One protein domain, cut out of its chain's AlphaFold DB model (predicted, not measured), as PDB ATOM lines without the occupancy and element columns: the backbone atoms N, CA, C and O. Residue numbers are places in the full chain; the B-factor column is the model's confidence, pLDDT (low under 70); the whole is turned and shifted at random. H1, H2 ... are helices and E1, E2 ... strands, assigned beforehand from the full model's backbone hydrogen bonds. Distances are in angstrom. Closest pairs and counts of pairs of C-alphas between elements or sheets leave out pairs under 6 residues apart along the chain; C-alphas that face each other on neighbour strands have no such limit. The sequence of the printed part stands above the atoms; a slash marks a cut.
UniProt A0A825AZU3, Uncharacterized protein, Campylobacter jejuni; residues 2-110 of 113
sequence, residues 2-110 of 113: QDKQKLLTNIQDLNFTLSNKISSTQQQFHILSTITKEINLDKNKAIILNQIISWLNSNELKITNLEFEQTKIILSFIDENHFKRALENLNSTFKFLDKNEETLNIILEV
ATOM      1  N   GLN A   2     149.701 214.309 272.105       85.19
ATOM      2  CA  GLN A   2     150.943 214.601 271.377       85.19
ATOM      3  C   GLN A   2     151.882 213.384 271.241       85.19
ATOM      4  O   GLN A   2     152.364 213.123 270.145       85.19
ATOM      5  N   ASP A   3     152.045 212.569 272.290       93.31
ATOM      6  CA  ASP A   3     152.917 211.378 272.229       93.31
ATOM      7  C   ASP A   3     152.430 210.324 271.231       93.31
ATOM      8  O   ASP A   3     153.221 209.739 270.496       93.31
ATOM      9  N   LYS A   4     151.107 210.132 271.140       94.69
ATOM     10  CA  LYS A   4     150.492 209.245 270.142       94.69
ATOM     11  C   LYS A   4     150.769 209.737 268.720       94.69
ATOM     12  O   LYS A   4     151.044 208.927 267.844       94.69
ATOM     13  N   GLN A   5     150.700 211.048 268.487       95.75
ATOM     14  CA  GLN A   5     150.969 211.634 267.173       95.75
ATOM     15  C   GLN A   5     152.449 211.504 266.797       95.75
ATOM     16  O   GLN A   5     152.749 211.080 265.687       95.75
ATOM     17  N   LYS A   6     153.360 211.757 267.743       96.88
ATOM     18  CA  LYS A   6     154.802 211.540 267.559       96.88
ATOM     19  C   LYS A   6     155.125 210.079 267.237       96.88
ATOM     20  O   LYS A   6     155.901 209.807 266.330       96.88
ATOM     21  N   LEU A   7     154.503 209.136 267.947       96.50
ATOM     22  CA  LEU A   7     154.665 207.708 267.675       96.50
ATOM     23  C   LEU A   7     154.184 207.337 266.264       96.50
ATOM     24  O   LEU A   7     154.866 206.582 265.579       96.50
ATOM     25  N   LEU A   8     153.051 207.883 265.811       97.00
ATOM     26  CA  LEU A   8     152.539 207.641 264.456       97.00
ATOM     27  C   LEU A   8     153.492 208.157 263.373       97.00
ATOM     28  O   LEU A   8     153.759 207.425 262.425       97.00
ATOM     29  N   THR A   9     154.044 209.364 263.535       97.12
ATOM     30  CA  THR A   9     155.054 209.905 262.611       97.12
ATOM     31  C   THR A   9     156.293 209.011 262.567       97.12
ATOM     32  O   THR A   9     156.697 208.584 261.492       97.12
ATOM     33  N   ASN A  10     156.821 208.605 263.727       97.50
ATOM     34  CA  ASN A  10     157.980 207.710 263.782       97.50
ATOM     35  C   ASN A  10     157.721 206.358 263.087       97.50
ATOM     36  O   ASN A  10     158.621 205.807 262.457       97.50
ATOM     37  N   ILE A  11     156.505 205.808 263.196       98.06
ATOM     38  CA  ILE A  11     156.116 204.570 262.502       98.06
ATOM     39  C   ILE A  11     156.089 204.782 260.981       98.06
ATOM     40  O   ILE A  11     156.547 203.912 260.242       98.06
ATOM     41  N   GLN A  12     155.578 205.921 260.507       97.44
ATOM     42  CA  GLN A  12     155.558 206.259 259.080       97.44
ATOM     43  C   GLN A  12     156.975 206.417 258.520       97.44
ATOM     44  O   GLN A  12     157.287 205.812 257.494       97.44
ATOM     45  N   ASP A  13     157.844 207.137 259.229       97.62
ATOM     46  CA  ASP A  13     159.243 207.340 258.839       97.62
ATOM     47  C   ASP A  13     160.018 206.016 258.802       97.62
ATOM     48  O   ASP A  13     160.788 205.745 257.871       97.62
ATOM     49  N   LEU A  14     159.778 205.140 259.786       96.44
ATOM     50  CA  LEU A  14     160.351 203.798 259.810       96.44
ATOM     51  C   LEU A  14     159.863 202.966 258.619       96.44
ATOM     52  O   LEU A  14     160.675 202.340 257.938       96.44
ATOM     53  N   ASN A  15     158.558 202.975 258.341       96.88
ATOM     54  CA  ASN A  15     157.983 202.227 257.227       96.88
ATOM     55  C   ASN A  15     158.531 202.705 255.874       96.88
ATOM     56  O   ASN A  15     158.865 201.888 255.015       96.88
ATOM     57  N   PHE A  16     158.689 204.018 255.704       96.12
ATOM     58  CA  PHE A  16     159.314 204.605 254.522       96.12
ATOM     59  C   PHE A  16     160.774 204.154 254.377       96.12
ATOM     60  O   PHE A  16     161.181 203.665 253.323       96.12
ATOM     61  N   THR A  17     161.545 204.219 255.465       96.12
ATOM     62  CA  THR A  17     162.948 203.780 255.490       96.12
ATOM     63  C   THR A  17     163.090 202.302 255.117       96.12
ATOM     64  O   THR A  17     163.962 201.938 254.325       96.12
ATOM     65  N   LEU A  18     162.235 201.439 255.670       94.31
ATOM     66  CA  LEU A  18     162.227 200.007 255.368       94.31
ATOM     67  C   LEU A  18     161.839 199.738 253.913       94.31
ATOM     68  O   LEU A  18     162.509 198.952 253.248       94.31
ATOM     69  N   SER A  19     160.821 200.431 253.405       94.88
ATOM     70  CA  SER A  19     160.384 200.303 252.010       94.88
ATOM     71  C   SER A  19     161.510 200.661 251.035       94.88
ATOM     72  O   SER A  19     161.783 199.901 250.106       94.88
ATOM     73  N   ASN A  20     162.242 201.747 251.300       91.62
ATOM     74  CA  ASN A  20     163.392 202.143 250.481       91.62
ATOM     75  C   ASN A  20     164.518 201.099 250.517       91.62
ATOM     76  O   ASN A  20     165.104 200.781 249.483       91.62
ATOM     77  N   LYS A  21     164.809 200.520 251.692       93.56
ATOM     78  CA  LYS A  21     165.812 199.447 251.827       93.56
ATOM     79  C   LYS A  21     165.414 198.183 251.062       93.56
ATOM     80  O   LYS A  21     166.265 197.581 250.407       93.56
ATOM     81  N   ILE A  22     164.141 197.789 251.126       93.38
ATOM     82  CA  ILE A  22     163.609 196.642 250.374       93.38
ATOM     83  C   ILE A  22     163.758 196.886 248.872       93.38
ATOM     84  O   ILE A  22     164.314 196.036 248.181       93.38
ATOM     85  N   SER A  23     163.341 198.056 248.384       90.12
ATOM     86  CA  SER A  23     163.468 198.421 246.970       90.12
ATOM     87  C   SER A  23     164.927 198.377 246.498       90.12
ATOM     88  O   SER A  23     165.233 197.724 245.502       90.12
ATOM     89  N   SER A  24     165.853 198.955 247.273       89.00
ATOM     90  CA  SER A  24     167.290 198.905 246.966       89.00
ATOM     91  C   SER A  24     167.840 197.473 246.934       89.00
ATOM     92  O   SER A  24     168.640 197.131 246.065       89.00
ATOM     93  N   THR A  25     167.374 196.602 247.832       92.75
ATOM     94  CA  THR A  25     167.790 195.188 247.869       92.75
ATOM     95  C   THR A  25     167.279 194.425 246.644       92.75
ATOM     96  O   THR A  25     168.010 193.633 246.055       92.75
ATOM     97  N   GLN A  26     166.037 194.681 246.224       91.31
ATOM     98  CA  GLN A  26     165.454 194.090 245.015       91.31
ATOM     99  C   GLN A  26     166.201 194.524 243.747       91.31
ATOM    100  O   GLN A  26     166.479 193.683 242.894       91.31
ATOM    101  N   GLN A  27     166.587 195.799 243.650       90.62
ATOM    102  CA  GLN A  27     167.417 196.317 242.555       90.62
ATOM    103  C   GLN A  27     168.783 195.622 242.501       90.62
ATOM    104  O   GLN A  27     169.196 195.138 241.448       90.62
ATOM    105  N   GLN A  28     169.462 195.488 243.645       91.19
ATOM    106  CA  GLN A  28     170.745 194.778 243.721       91.19
ATOM    107  C   GLN A  28     170.614 193.310 243.305       91.19
ATOM    108  O   GLN A  28     171.449 192.800 242.558       91.19
ATOM    109  N   PHE A  29     169.552 192.634 243.747       92.75
ATOM    110  CA  PHE A  29     169.284 191.254 243.353       92.75
ATOM    111  C   PHE A  29     169.033 191.127 241.845       92.75
ATOM    112  O   PHE A  29     169.553 190.208 241.214       92.75
ATOM    113  N   HIS A  30     168.287 192.065 241.254       91.81
ATOM    114  CA  HIS A  30     168.049 192.102 239.815       91.81
ATOM    115  C   HIS A  30     169.359 192.232 239.025       91.81
ATOM    116  O   HIS A  30     169.627 191.403 238.157       91.81
ATOM    117  N   ILE A  31     170.220 193.187 239.392       92.12
ATOM    118  CA  ILE A  31     171.533 193.381 238.754       92.12
ATOM    119  C   ILE A  31     172.375 192.099 238.830       92.12
ATOM    120  O   ILE A  31     172.907 191.643 237.817       92.12
ATOM    121  N   LEU A  32     172.467 191.474 240.010       92.56
ATOM    122  CA  LEU A  32     173.221 190.228 240.196       92.56
ATOM    123  C   LEU A  32     172.658 189.074 239.358       92.56
ATOM    124  O   LEU A  32     173.422 188.296 238.781       92.56
ATOM    125  N   SER A  33     171.332 188.969 239.272       91.50
ATOM    126  CA  SER A  33     170.660 187.976 238.435       91.50
ATOM    127  C   SER A  33     170.988 188.183 236.955       91.50
ATOM    128  O   SER A  33     171.288 187.210 236.264       91.50
ATOM    129  N   THR A  34     170.972 189.428 236.468       88.44
ATOM    130  CA  THR A  34     171.337 189.749 235.081       88.44
ATOM    131  C   THR A  34     172.793 189.391 234.802       88.44
ATOM    132  O   THR A  34     173.063 188.659 233.855       88.44
ATOM    133  N   ILE A  35     173.727 189.798 235.668       88.56
ATOM    134  CA  ILE A  35     175.154 189.455 235.538       88.56
ATOM    135  C   ILE A  35     175.344 187.933 235.473       88.56
ATOM    136  O   ILE A  35     176.007 187.421 234.572       88.56
ATOM    137  N   THR A  36     174.725 187.194 236.398       88.56
ATOM    138  CA  THR A  36     174.843 185.728 236.467       88.56
ATOM    139  C   THR A  36     174.291 185.055 235.213       88.56
ATOM    140  O   THR A  36     174.882 184.102 234.705       88.56
ATOM    141  N   LYS A  37     173.162 185.541 234.694       87.69
ATOM    142  CA  LYS A  37     172.566 185.025 233.461       87.69
ATOM    143  C   LYS A  37     173.494 185.255 232.270       87.69
ATOM    144  O   LYS A  37     173.784 184.312 231.543       87.69
ATOM    145  N   GLU A  38     173.976 186.478 232.086       84.19
ATOM    146  CA  GLU A  38     174.749 186.856 230.902       84.19
ATOM    147  C   GLU A  38     176.154 186.224 230.874       84.19
ATOM    148  O   GLU A  38     176.593 185.798 229.806       84.19
ATOM    149  N   ILE A  39     176.822 186.044 232.026       84.31
ATOM    150  CA  ILE A  39     178.113 185.323 232.107       84.31
ATOM    151  C   ILE A  39     177.986 183.872 231.620       84.31
ATOM    152  O   ILE A  39     178.905 183.344 230.996       84.31
ATOM    153  N   ASN A  40     176.854 183.219 231.894       80.56
ATOM    154  CA  ASN A  40     176.636 181.819 231.521       80.56
ATOM    155  C   ASN A  40     176.258 181.629 230.044       80.56
ATOM    156  O   ASN A  40     176.290 180.500 229.555       80.56
ATOM    157  N   LEU A  41     175.877 182.699 229.341       78.88
ATOM    158  CA  LEU A  41     175.398 182.625 227.959       78.88
ATOM    159  C   LEU A  41     176.514 182.819 226.930       78.88
ATOM    160  O   LEU A  41     176.471 182.190 225.875       78.88
ATOM    161  N   ASP A  42     177.491 183.686 227.208       76.19
ATOM    162  CA  ASP A  42     178.511 184.065 226.229       76.19
ATOM    163  C   ASP A  42     179.805 184.543 226.911       76.19
ATOM    164  O   ASP A  42     179.800 185.446 227.754       76.19
ATOM    165  N   LYS A  43     180.945 183.969 226.504       78.56
ATOM    166  CA  LYS A  43     182.270 184.374 226.993       78.56
ATOM    167  C   LYS A  43     182.584 185.837 226.677       78.56
ATOM    168  O   LYS A  43     183.200 186.504 227.506       78.56
ATOM    169  N   ASN A  44     182.143 186.350 225.530       80.88
ATOM    170  CA  ASN A  44     182.366 187.744 225.152       80.88
ATOM    171  C   ASN A  44     181.580 188.691 226.065       80.88
ATOM    172  O   ASN A  44     182.113 189.700 226.527       80.88
ATOM    173  N   LYS A  45     180.346 188.324 226.425       80.75
ATOM    174  CA  LYS A  45     179.554 189.079 227.404       80.75
ATOM    175  C   LYS A  45     180.181 189.067 228.792       80.75
ATOM    176  O   LYS A  45     180.154 190.093 229.464       80.75
ATOM    177  N   ALA A  46     180.790 187.958 229.211       85.12
ATOM    178  CA  ALA A  46     181.514 187.897 230.481       85.12
ATOM    179  C   ALA A  46     182.706 188.875 230.527       85.12
ATOM    180  O   ALA A  46     182.929 189.524 231.548       85.12
ATOM    181  N   ILE A  47     183.446 189.027 229.420       86.56
ATOM    182  CA  ILE A  47     184.543 190.006 229.310       86.56
ATOM    183  C   ILE A  47     184.005 191.434 229.449       86.56
ATOM    184  O   ILE A  47     184.521 192.212 230.251       86.56
ATOM    185  N   ILE A  48     182.937 191.759 228.724       85.50
ATOM    186  CA  ILE A  48     182.346 193.103 228.722       85.50
ATOM    187  C   ILE A  48     181.722 193.439 230.081       85.50
ATOM    188  O   ILE A  48     181.893 194.544 230.590       85.50
ATOM    189  N   LEU A  49     181.078 192.468 230.729       88.88
ATOM    190  CA  LEU A  49     180.609 192.601 232.108       88.88
ATOM    191  C   LEU A  49     181.751 192.893 233.074       88.88
ATOM    192  O   LEU A  49     181.636 193.810 233.884       88.88
ATOM    193  N   ASN A  50     182.864 192.163 232.974       89.75
ATOM    194  CA  ASN A  50     184.041 192.435 233.796       89.75
ATOM    195  C   ASN A  50     184.578 193.852 233.564       89.75
ATOM    196  O   ASN A  50     184.934 194.527 234.531       89.75
ATOM    197  N   GLN A  51     184.601 194.328 232.317       89.88
ATOM    198  CA  GLN A  51     185.001 195.700 232.000       89.88
ATOM    199  C   GLN A  51     184.049 196.724 232.626       89.88
ATOM    200  O   GLN A  51     184.519 197.657 233.275       89.88
ATOM    201  N   ILE A  52     182.731 196.541 232.496       91.81
ATOM    202  CA  ILE A  52     181.722 197.439 233.082       91.81
ATOM    203  C   ILE A  52     181.848 197.475 234.596       91.81
ATOM    204  O   ILE A  52     181.914 198.553 235.178       91.81
ATOM    205  N   ILE A  53     181.907 196.312 235.240       92.00
ATOM    206  CA  ILE A  53     182.005 196.213 236.697       92.00
ATOM    207  C   ILE A  53     183.304 196.867 237.178       92.00
ATOM    208  O   ILE A  53     183.285 197.640 238.134       92.00
ATOM    209  N   SER A  54     184.424 196.615 236.497       92.69
ATOM    210  CA  SER A  54     185.709 197.249 236.805       92.69
ATOM    211  C   SER A  54     185.644 198.772 236.663       92.69
ATOM    212  O   SER A  54     186.096 199.498 237.551       92.69
ATOM    213  N   TRP A  55     185.030 199.268 235.588       93.75
ATOM    214  CA  TRP A  55     184.849 200.696 235.345       93.75
ATOM    215  C   TRP A  55     183.942 201.359 236.388       93.75
ATOM    216  O   TRP A  55     184.311 202.401 236.930       93.75
ATOM    217  N   LEU A  56     182.805 200.742 236.728       94.62
ATOM    218  CA  LEU A  56     181.906 201.224 237.777       94.62
ATOM    219  C   LEU A  56     182.632 201.302 239.125       94.62
ATOM    220  O   LEU A  56     182.580 202.335 239.789       94.62
ATOM    221  N   ASN A  57     183.362 200.247 239.497       94.50
ATOM    222  CA  ASN A  57     184.094 200.186 240.761       94.50
ATOM    223  C   ASN A  57     185.224 201.218 240.830       94.50
ATOM    224  O   ASN A  57     185.353 201.912 241.835       94.50
ATOM    225  N   SER A  58     186.011 201.355 239.760       94.69
ATOM    226  CA  SER A  58     187.153 202.282 239.715       94.69
ATOM    227  C   SER A  58     186.732 203.746 239.832       94.69
ATOM    228  O   SER A  58     187.508 204.575 240.295       94.69
ATOM    229  N   ASN A  59     185.500 204.059 239.427       94.69
ATOM    230  CA  ASN A  59     184.937 205.406 239.473       94.69
ATOM    231  C   ASN A  59     183.922 205.598 240.611       94.69
ATOM    232  O   ASN A  59     183.276 206.645 240.674       94.69
ATOM    233  N   GLU A  60     183.767 204.606 241.497       96.00
ATOM    234  CA  GLU A  60     182.790 204.591 242.596       96.00
ATOM    235  C   GLU A  60     181.352 204.905 242.136       96.00
ATOM    236  O   GLU A  60     180.596 205.626 242.796       96.00
ATOM    237  N   LEU A  61     180.969 204.395 240.967       95.81
ATOM    238  CA  LEU A  61     179.665 204.632 240.359       95.81
ATOM    239  C   LEU A  61     178.633 203.628 240.870       95.81
ATOM    240  O   LEU A  61     178.907 202.435 240.998       95.81
ATOM    241  N   LYS A  62     177.420 204.115 241.141       95.06
ATOM    242  CA  LYS A  62     176.302 203.298 241.611       95.06
ATOM    243  C   LYS A  62     175.168 203.324 240.603       95.06
ATOM    244  O   LYS A  62     174.741 204.389 240.159       95.06
ATOM    245  N   ILE A  63     174.667 202.133 240.308       95.56
ATOM    246  CA  ILE A  63     173.561 201.905 239.388       95.56
ATOM    247  C   ILE A  63     172.382 201.267 240.120       95.56
ATOM    248  O   ILE A  63     172.558 200.541 241.100       95.56
ATOM    249  N   THR A  64     171.180 201.554 239.643       94.50
ATOM    250  CA  THR A  64     169.928 200.912 240.059       94.50
ATOM    251  C   THR A  64     169.539 199.783 239.116       94.50
ATOM    252  O   THR A  64     168.767 198.910 239.512       94.50
ATOM    253  N   ASN A  65     170.087 199.775 237.897       94.38
ATOM    254  CA  ASN A  65     169.777 198.776 236.890       94.38
ATOM    255  C   ASN A  65     170.932 198.549 235.903       94.38
ATOM    256  O   ASN A  65     171.704 199.465 235.613       94.38
ATOM    257  N   LEU A  66     171.005 197.325 235.381       94.56
ATOM    258  CA  LEU A  66     171.907 196.907 234.313       94.56
ATOM    259  C   LEU A  66     171.157 195.923 233.420       94.56
ATOM    260  O   LEU A  66     170.768 194.845 233.870       94.56
ATOM    261  N   GLU A  67     170.978 196.300 232.159       92.56
ATOM    262  CA  GLU A  67     170.229 195.526 231.171       92.56
ATOM    263  C   GLU A  67     171.065 195.268 229.923       92.56
ATOM    264  O   GLU A  67     171.865 196.105 229.502       92.56
ATOM    265  N   PHE A  68     170.845 194.100 229.322       88.12
ATOM    266  CA  PHE A  68     171.411 193.716 228.034       88.12
ATOM    267  C   PHE A  68     170.287 193.584 227.010       88.12
ATOM    268  O   PHE A  68     169.430 192.706 227.128       88.12
ATOM    269  N   GLU A  69     170.332 194.408 225.970       87.25
ATOM    270  CA  GLU A  69     169.408 194.362 224.840       87.25
ATOM    271  C   GLU A  69     170.178 194.129 223.542       87.25
ATOM    272  O   GLU A  69     170.709 195.062 222.945       87.25
ATOM    273  N   GLN A  70     170.223 192.879 223.073       81.69
ATOM    274  CA  GLN A  70     170.951 192.487 221.857       81.69
ATOM    275  C   GLN A  70     172.434 192.908 221.905       81.69
ATOM    276  O   GLN A  70     173.242 192.203 222.506       81.69
ATOM    277  N   THR A  71     172.777 194.040 221.285       82.94
ATOM    278  CA  THR A  71     174.124 194.633 221.216       82.94
ATOM    279  C   THR A  71     174.289 195.859 222.115       82.94
ATOM    280  O   THR A  71     175.324 196.524 222.067       82.94
ATOM    281  N   LYS A  72     173.278 196.187 222.922       90.38
ATOM    282  CA  LYS A  72     173.251 197.356 223.797       90.38
ATOM    283  C   LYS A  72     173.300 196.950 225.256       90.38
ATOM    284  O   LYS A  72     172.737 195.933 225.660       90.38
ATOM    285  N   ILE A  73     173.932 197.805 226.039       92.38
ATOM    286  CA  ILE A  73     173.968 197.730 227.488       92.38
ATOM    287  C   ILE A  73     173.397 199.030 228.015       92.38
ATOM    288  O   ILE A  73     173.860 200.106 227.637       92.38
ATOM    289  N   ILE A  74     172.392 198.927 228.873       95.31
ATOM    290  CA  ILE A  74     171.737 200.080 229.482       95.31
ATOM    291  C   ILE A  74     172.102 200.089 230.960       95.31
ATOM    292  O   ILE A  74     171.880 199.112 231.676       95.31
ATOM    293  N   LEU A  75     172.690 201.197 231.406       96.62
ATOM    294  CA  LEU A  75     173.038 201.438 232.801       96.62
ATOM    295  C   LEU A  75     172.180 202.580 233.332       96.62
ATOM    296  O   LEU A  75     172.277 203.694 232.818       96.62
ATOM    297  N   SER A  76     171.384 202.309 234.367       97.12
ATOM    298  CA  SER A  76     170.591 203.325 235.073       97.12
ATOM    299  C   SER A  76     171.284 203.724 236.363       97.12
ATOM    300  O   SER A  76     171.573 202.866 237.198       97.12
ATOM    301  N   PHE A  77     171.549 205.012 236.552       97.00
ATOM    302  CA  PHE A  77     172.290 205.516 237.707       97.00
ATOM    303  C   PHE A  77     171.363 205.885 238.868       97.00
ATOM    304  O   PHE A  77     170.196 206.223 238.683       97.00
ATOM    305  N   ILE A  78     171.885 205.793 240.094       95.19
ATOM    306  CA  ILE A  78     171.094 206.044 241.312       95.19
ATOM    307  C   ILE A  78     170.697 207.515 241.489       95.19
ATOM    308  O   ILE A  78     169.670 207.798 242.102       95.19
ATOM    309  N   ASP A  79     171.505 208.439 240.969       96.44
ATOM    310  CA  ASP A  79     171.256 209.874 241.008       96.44
ATOM    311  C   ASP A  79     172.038 210.618 239.910       96.44
ATOM    312  O   ASP A  79     172.877 210.054 239.197       96.44
ATOM    313  N   GLU A  80     171.742 211.911 239.779       97.44
ATOM    314  CA  GLU A  80     172.339 212.804 238.786       97.44
ATOM    315  C   GLU A  80     173.859 212.950 238.951       97.44
ATOM    316  O   GLU A  80     174.577 213.105 237.964       97.44
ATOM    317  N   ASN A  81     174.373 212.872 240.181       97.81
ATOM    318  CA  ASN A  81     175.804 212.992 240.446       97.81
ATOM    319  C   ASN A  81     176.563 211.775 239.907       97.81
ATOM    320  O   ASN A  81     177.570 211.928 239.215       97.81
ATOM    321  N   HIS A  82     176.067 210.566 240.167       97.81
ATOM    322  CA  HIS A  82     176.631 209.345 239.600       97.81
ATOM    323  C   HIS A  82     176.512 209.320 238.072       97.81
ATOM    324  O   HIS A  82     177.474 208.954 237.403       97.81
ATOM    325  N   PHE A  83     175.386 209.773 237.516       98.00
ATOM    326  CA  PHE A  83     175.197 209.884 236.069       98.00
ATOM    327  C   PHE A  83     176.198 210.849 235.411       98.00
ATOM    328  O   PHE A  83     176.872 210.487 234.446       98.00
ATOM    329  N   LYS A  84     176.358 212.063 235.952       97.12
ATOM    330  CA  LYS A  84     177.311 213.058 235.435       97.12
ATOM    331  C   LYS A  84     178.752 212.564 235.520       97.12
ATOM    332  O   LYS A  84     179.460 212.589 234.516       97.12
ATOM    333  N   ARG A  85     179.157 212.015 236.670       97.31
ATOM    334  CA  ARG A  85     180.488 211.410 236.844       97.31
ATOM    335  C   ARG A  85     180.726 210.260 235.870       97.31
ATOM    336  O   ARG A  85     181.845 210.095 235.394       97.31
ATOM    337  N   ALA A  86     179.704 209.464 235.567       96.44
ATOM    338  CA  ALA A  86     179.813 208.391 234.587       96.44
ATOM    339  C   ALA A  86     180.080 208.928 233.174       96.44
ATOM    340  O   ALA A  86     180.954 208.406 232.487       96.44
ATOM    341  N   LEU A  87     179.397 210.000 232.761       95.31
ATOM    342  CA  LEU A  87     179.661 210.663 231.480       95.31
ATOM    343  C   LEU A  87     181.069 211.278 231.420       95.31
ATOM    344  O   LEU A  87     181.725 211.188 230.386       95.31
ATOM    345  N   GLU A  88     181.546 211.867 232.518       94.88
ATOM    346  CA  GLU A  88     182.886 212.467 232.608       94.88
ATOM    347  C   GLU A  88     184.016 211.429 232.561       94.88
ATOM    348  O   GLU A  88     185.084 211.703 232.021       94.88
ATOM    349  N   ASN A  89     183.783 210.235 233.113       92.62
ATOM    350  CA  ASN A  89     184.780 209.163 233.203       92.62
ATOM    351  C   ASN A  89     184.587 208.069 232.143       92.62
ATOM    352  O   ASN A  89     185.166 206.980 232.253       92.62
ATOM    353  N   LEU A  90     183.758 208.322 231.127       89.88
ATOM    354  CA  LEU A  90     183.559 207.388 230.030       89.88
ATOM    355  C   LEU A  90     184.847 207.304 229.202       89.88
ATOM    356  O   LEU A  90     185.327 208.306 228.676       89.88
ATOM    357  N   ASN A  91     185.423 206.110 229.099       81.38
ATOM    358  CA  ASN A  91     186.657 205.887 228.350       81.38
ATOM    359  C   ASN A  91     186.394 205.055 227.083       81.38
ATOM    360  O   ASN A  91     185.300 204.534 226.874       81.38
ATOM    361  N   SER A  92     187.420 204.905 226.245       79.62
ATOM    362  CA  SER A  92     187.331 204.202 224.958       79.62
ATOM    363  C   SER A  92     187.080 202.692 225.057       79.62
ATOM    364  O   SER A  92     186.952 202.047 224.022       79.62
ATOM    365  N   THR A  93     187.018 202.118 226.264       78.31
ATOM    366  CA  THR A  93     186.655 200.701 226.472       78.31
ATOM    367  C   THR A  93     185.218 200.432 226.033       78.31
ATOM    368  O   THR A  93     184.889 199.314 225.650       78.31
ATOM    369  N   PHE A  94     184.361 201.456 226.061       82.00
ATOM    370  CA  PHE A  94     182.967 201.352 225.655       82.00
ATOM    371  C   PHE A  94     182.682 202.292 224.496       82.00
ATOM    372  O   PHE A  94     183.141 203.436 224.469       82.00
ATOM    373  N   LYS A  95     181.848 201.843 223.559       89.25
ATOM    374  CA  LYS A  95     181.297 202.730 222.541       89.25
ATOM    375  C   LYS A  95     180.007 203.328 223.081       89.25
ATOM    376  O   LYS A  95     179.007 202.634 223.244       89.25
ATOM    377  N   PHE A  96     180.052 204.618 223.392       92.19
ATOM    378  CA  PHE A  96     178.868 205.382 223.767       92.19
ATOM    379  C   PHE A  96     177.869 205.399 222.607       92.19
ATOM    380  O   PHE A  96     178.247 205.712 221.477       92.19
ATOM    381  N   LEU A  97     176.609 205.078 222.891       93.75
ATOM    382  CA  LEU A  97     175.529 205.157 221.911       93.75
ATOM    383  C   LEU A  97     174.623 206.351 222.178       93.75
ATOM    384  O   LEU A  97     174.359 207.123 221.261       93.75
ATOM    385  N   ASP A  98     174.136 206.482 223.411       95.38
ATOM    386  CA  ASP A  98     173.181 207.525 223.777       95.38
ATOM    387  C   ASP A  98     173.109 207.720 225.300       95.38
ATOM    388  O   ASP A  98     173.616 206.904 226.077       95.38
ATOM    389  N   LYS A  99     172.445 208.793 225.733       96.38
ATOM    390  CA  LYS A  99     172.087 209.042 227.130       96.38
ATOM    391  C   LYS A  99     170.659 209.558 227.257       96.38
ATOM    392  O   LYS A  99     170.158 210.265 226.389       96.38
ATOM    393  N   ASN A 100     170.039 209.292 228.398       96.75
ATOM    394  CA  ASN A 100     168.769 209.898 228.771       96.75
ATOM    395  C   ASN A 100     168.901 210.531 230.159       96.75
ATOM    396  O   ASN A 100     169.133 209.836 231.142       96.75
ATOM    397  N   GLU A 101     168.767 211.855 230.229       95.44
ATOM    398  CA  GLU A 101     168.936 212.616 231.473       95.44
ATOM    399  C   GLU A 101     167.713 212.524 232.396       95.44
ATOM    400  O   GLU A 101     167.864 212.627 233.607       95.44
ATOM    401  N   GLU A 102     166.516 212.275 231.855       94.94
ATOM    402  CA  GLU A 102     165.296 212.108 232.658       94.94
ATOM    403  C   GLU A 102     165.309 210.786 233.431       94.94
ATOM    404  O   GLU A 102     164.885 210.722 234.581       94.94
ATOM    405  N   THR A 103     165.814 209.726 232.797       95.12
ATOM    406  CA  THR A 103     165.926 208.388 233.403       95.12
ATOM    407  C   THR A 103     167.311 208.101 233.975       95.12
ATOM    408  O   THR A 103     167.505 207.049 234.574       95.12
ATOM    409  N   LEU A 104     168.255 209.040 233.829       97.62
ATOM    410  CA  LEU A 104     169.650 208.900 234.250       97.62
ATOM    411  C   LEU A 104     170.302 207.643 233.659       97.62
ATOM    412  O   LEU A 104     170.972 206.892 234.365       97.62
ATOM    413  N   ASN A 105     170.091 207.411 232.363       97.56
ATOM    414  CA  ASN A 105     170.569 206.229 231.652       97.56
ATOM    415  C   ASN A 105     171.741 206.551 230.725       97.56
ATOM    416  O   ASN A 105     171.705 207.541 229.991       97.56
ATOM    417  N   ILE A 106     172.731 205.659 230.681       97.06
ATOM    418  CA  ILE A 106     173.748 205.606 229.620       97.06
ATOM    419  C   ILE A 106     173.552 204.316 228.828       97.06
ATOM    420  O   ILE A 106     173.428 203.239 229.412       97.06
ATOM    421  N   ILE A 107     173.545 204.436 227.501       95.75
ATOM    422  CA  ILE A 107     173.453 203.315 226.569       95.75
ATOM    423  C   ILE A 107     174.819 203.121 225.910       95.75
ATOM    424  O   ILE A 107     175.361 204.033 225.280       95.75
ATOM    425  N   LEU A 108     175.366 201.918 226.051       93.44
ATOM    426  CA  LEU A 108     176.664 201.511 225.519       93.44
ATOM    427  C   LEU A 108     176.486 200.401 224.487       93.44
ATOM    428  O   LEU A 108     175.585 199.573 224.613       93.44
ATOM    429  N   GLU A 109     177.352 200.360 223.482       88.25
ATOM    430  CA  GLU A 109     177.452 199.229 222.564       88.25
ATOM    431  C   GLU A 109     178.435 198.192 223.098       88.25
ATOM    432  O   GLU A 109     179.521 198.512 223.588       88.25
ATOM    433  N   VAL A 110     178.053 196.933 222.938       72.56
ATOM    434  CA  VAL A 110     178.895 195.759 223.128       72.56
ATOM    435  C   VAL A 110     179.945 195.756 222.006       72.56
ATOM    436  O   VAL A 110     179.646 195.354 220.882       72.56
TER     437      VAL A 110
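This is residues 2 to 110 of the 113 residues of an uncharacterized protein of Campylobacter jejuni (UniProt A0A825AZU3). A twisted sheet of four strands, with H2 and H3 packed over one face, makes a compact body, and the very long helix H1 runs past edge strand E1 with its residues 23 to 38. Residues 2 to 22 of H1 stick out from this body as a long straight arm. The printed part has 109 residues, with three named helices and four named strands in the order H1, H2, E1, E2, H3, E3, E4, and is of the mixed class, helices and strands. The sheet runs E1, E2, E4, E3 and is antiparallel throughout. The whole is loose, with a radius of gyration of the C-alphas of 17.7 A, and only just elongated, spanning 61 by 31 by 23 A.

In the sheet, E1 is residues 63 to 69, 16.9 A long, from C-alpha 63 at (173.561, 201.905, 239.388); E2 is residues 72 to 77, 16.2 A; E4 is residues 105 to 109, 13.4 A, ending with C-alpha 109 at (177.452, 199.229, 222.564); and E3 is residues 95 to 100, 15.7 A. H2 is residues 43 to 58, 22.5 A, and H3 is residues 80 to 88, 12.2 A. H1, residues 2 to 41, measures 59.2 A and begins with C-alpha 2 at (150.943, 214.601, 271.377).

E1 and E2 form a hairpin, with N 67 and O 74 3.0 A apart, within hydrogen-bond range. Between E2 and E4, N 75 and O 106 are 2.9 A apart. E3 and E4 form another hairpin, with N 107 and O 98 at 2.9 A. H2 and H3 are on the same face of the sheet, two layers, helices on one face of a sheet. H3 runs along the strands at a height over the sheet of 8.9 A; its closest C-alphas to E2 are those of Phe 83 and Phe 77, 5.5 A. E2, H3 and E3 make a split strand-helix-strand unit, two strands running the same way with E4 between them, and its crossover is right-handed. H2 lies over E2 at a height of 10.6 A, and is only just apart from H3, the closest C-alphas being 8.1 A apart. H1 is on the sheet too, the C-alphas of Ile 31 and Leu 66 in E1 being closest at 5.7 A. H1 and H2 form a helical hairpin, opposite ways at a steep tilt of 39 degrees; residues 35 to 40 of H1 touch residues 45 to 49 of H2, closest at the C-alphas of Ile 39 and Ala 46, 4.6 A. Every O i to N i+4 pair is within hydrogen-bond range in H2 and H3, and 35 of 36 in H1.

The two C-alphas farthest apart are those of Gln 2 and Lys 43, 62.2 A. Without residues 2 to 22 the body spans 33 by 32 by 23 A. The printed part has no cut and no long link; H3 to E3, 6 residues, is short and the others are tight. The mean pLDDT of the printed part is 91.8, and no printed residue is under 70.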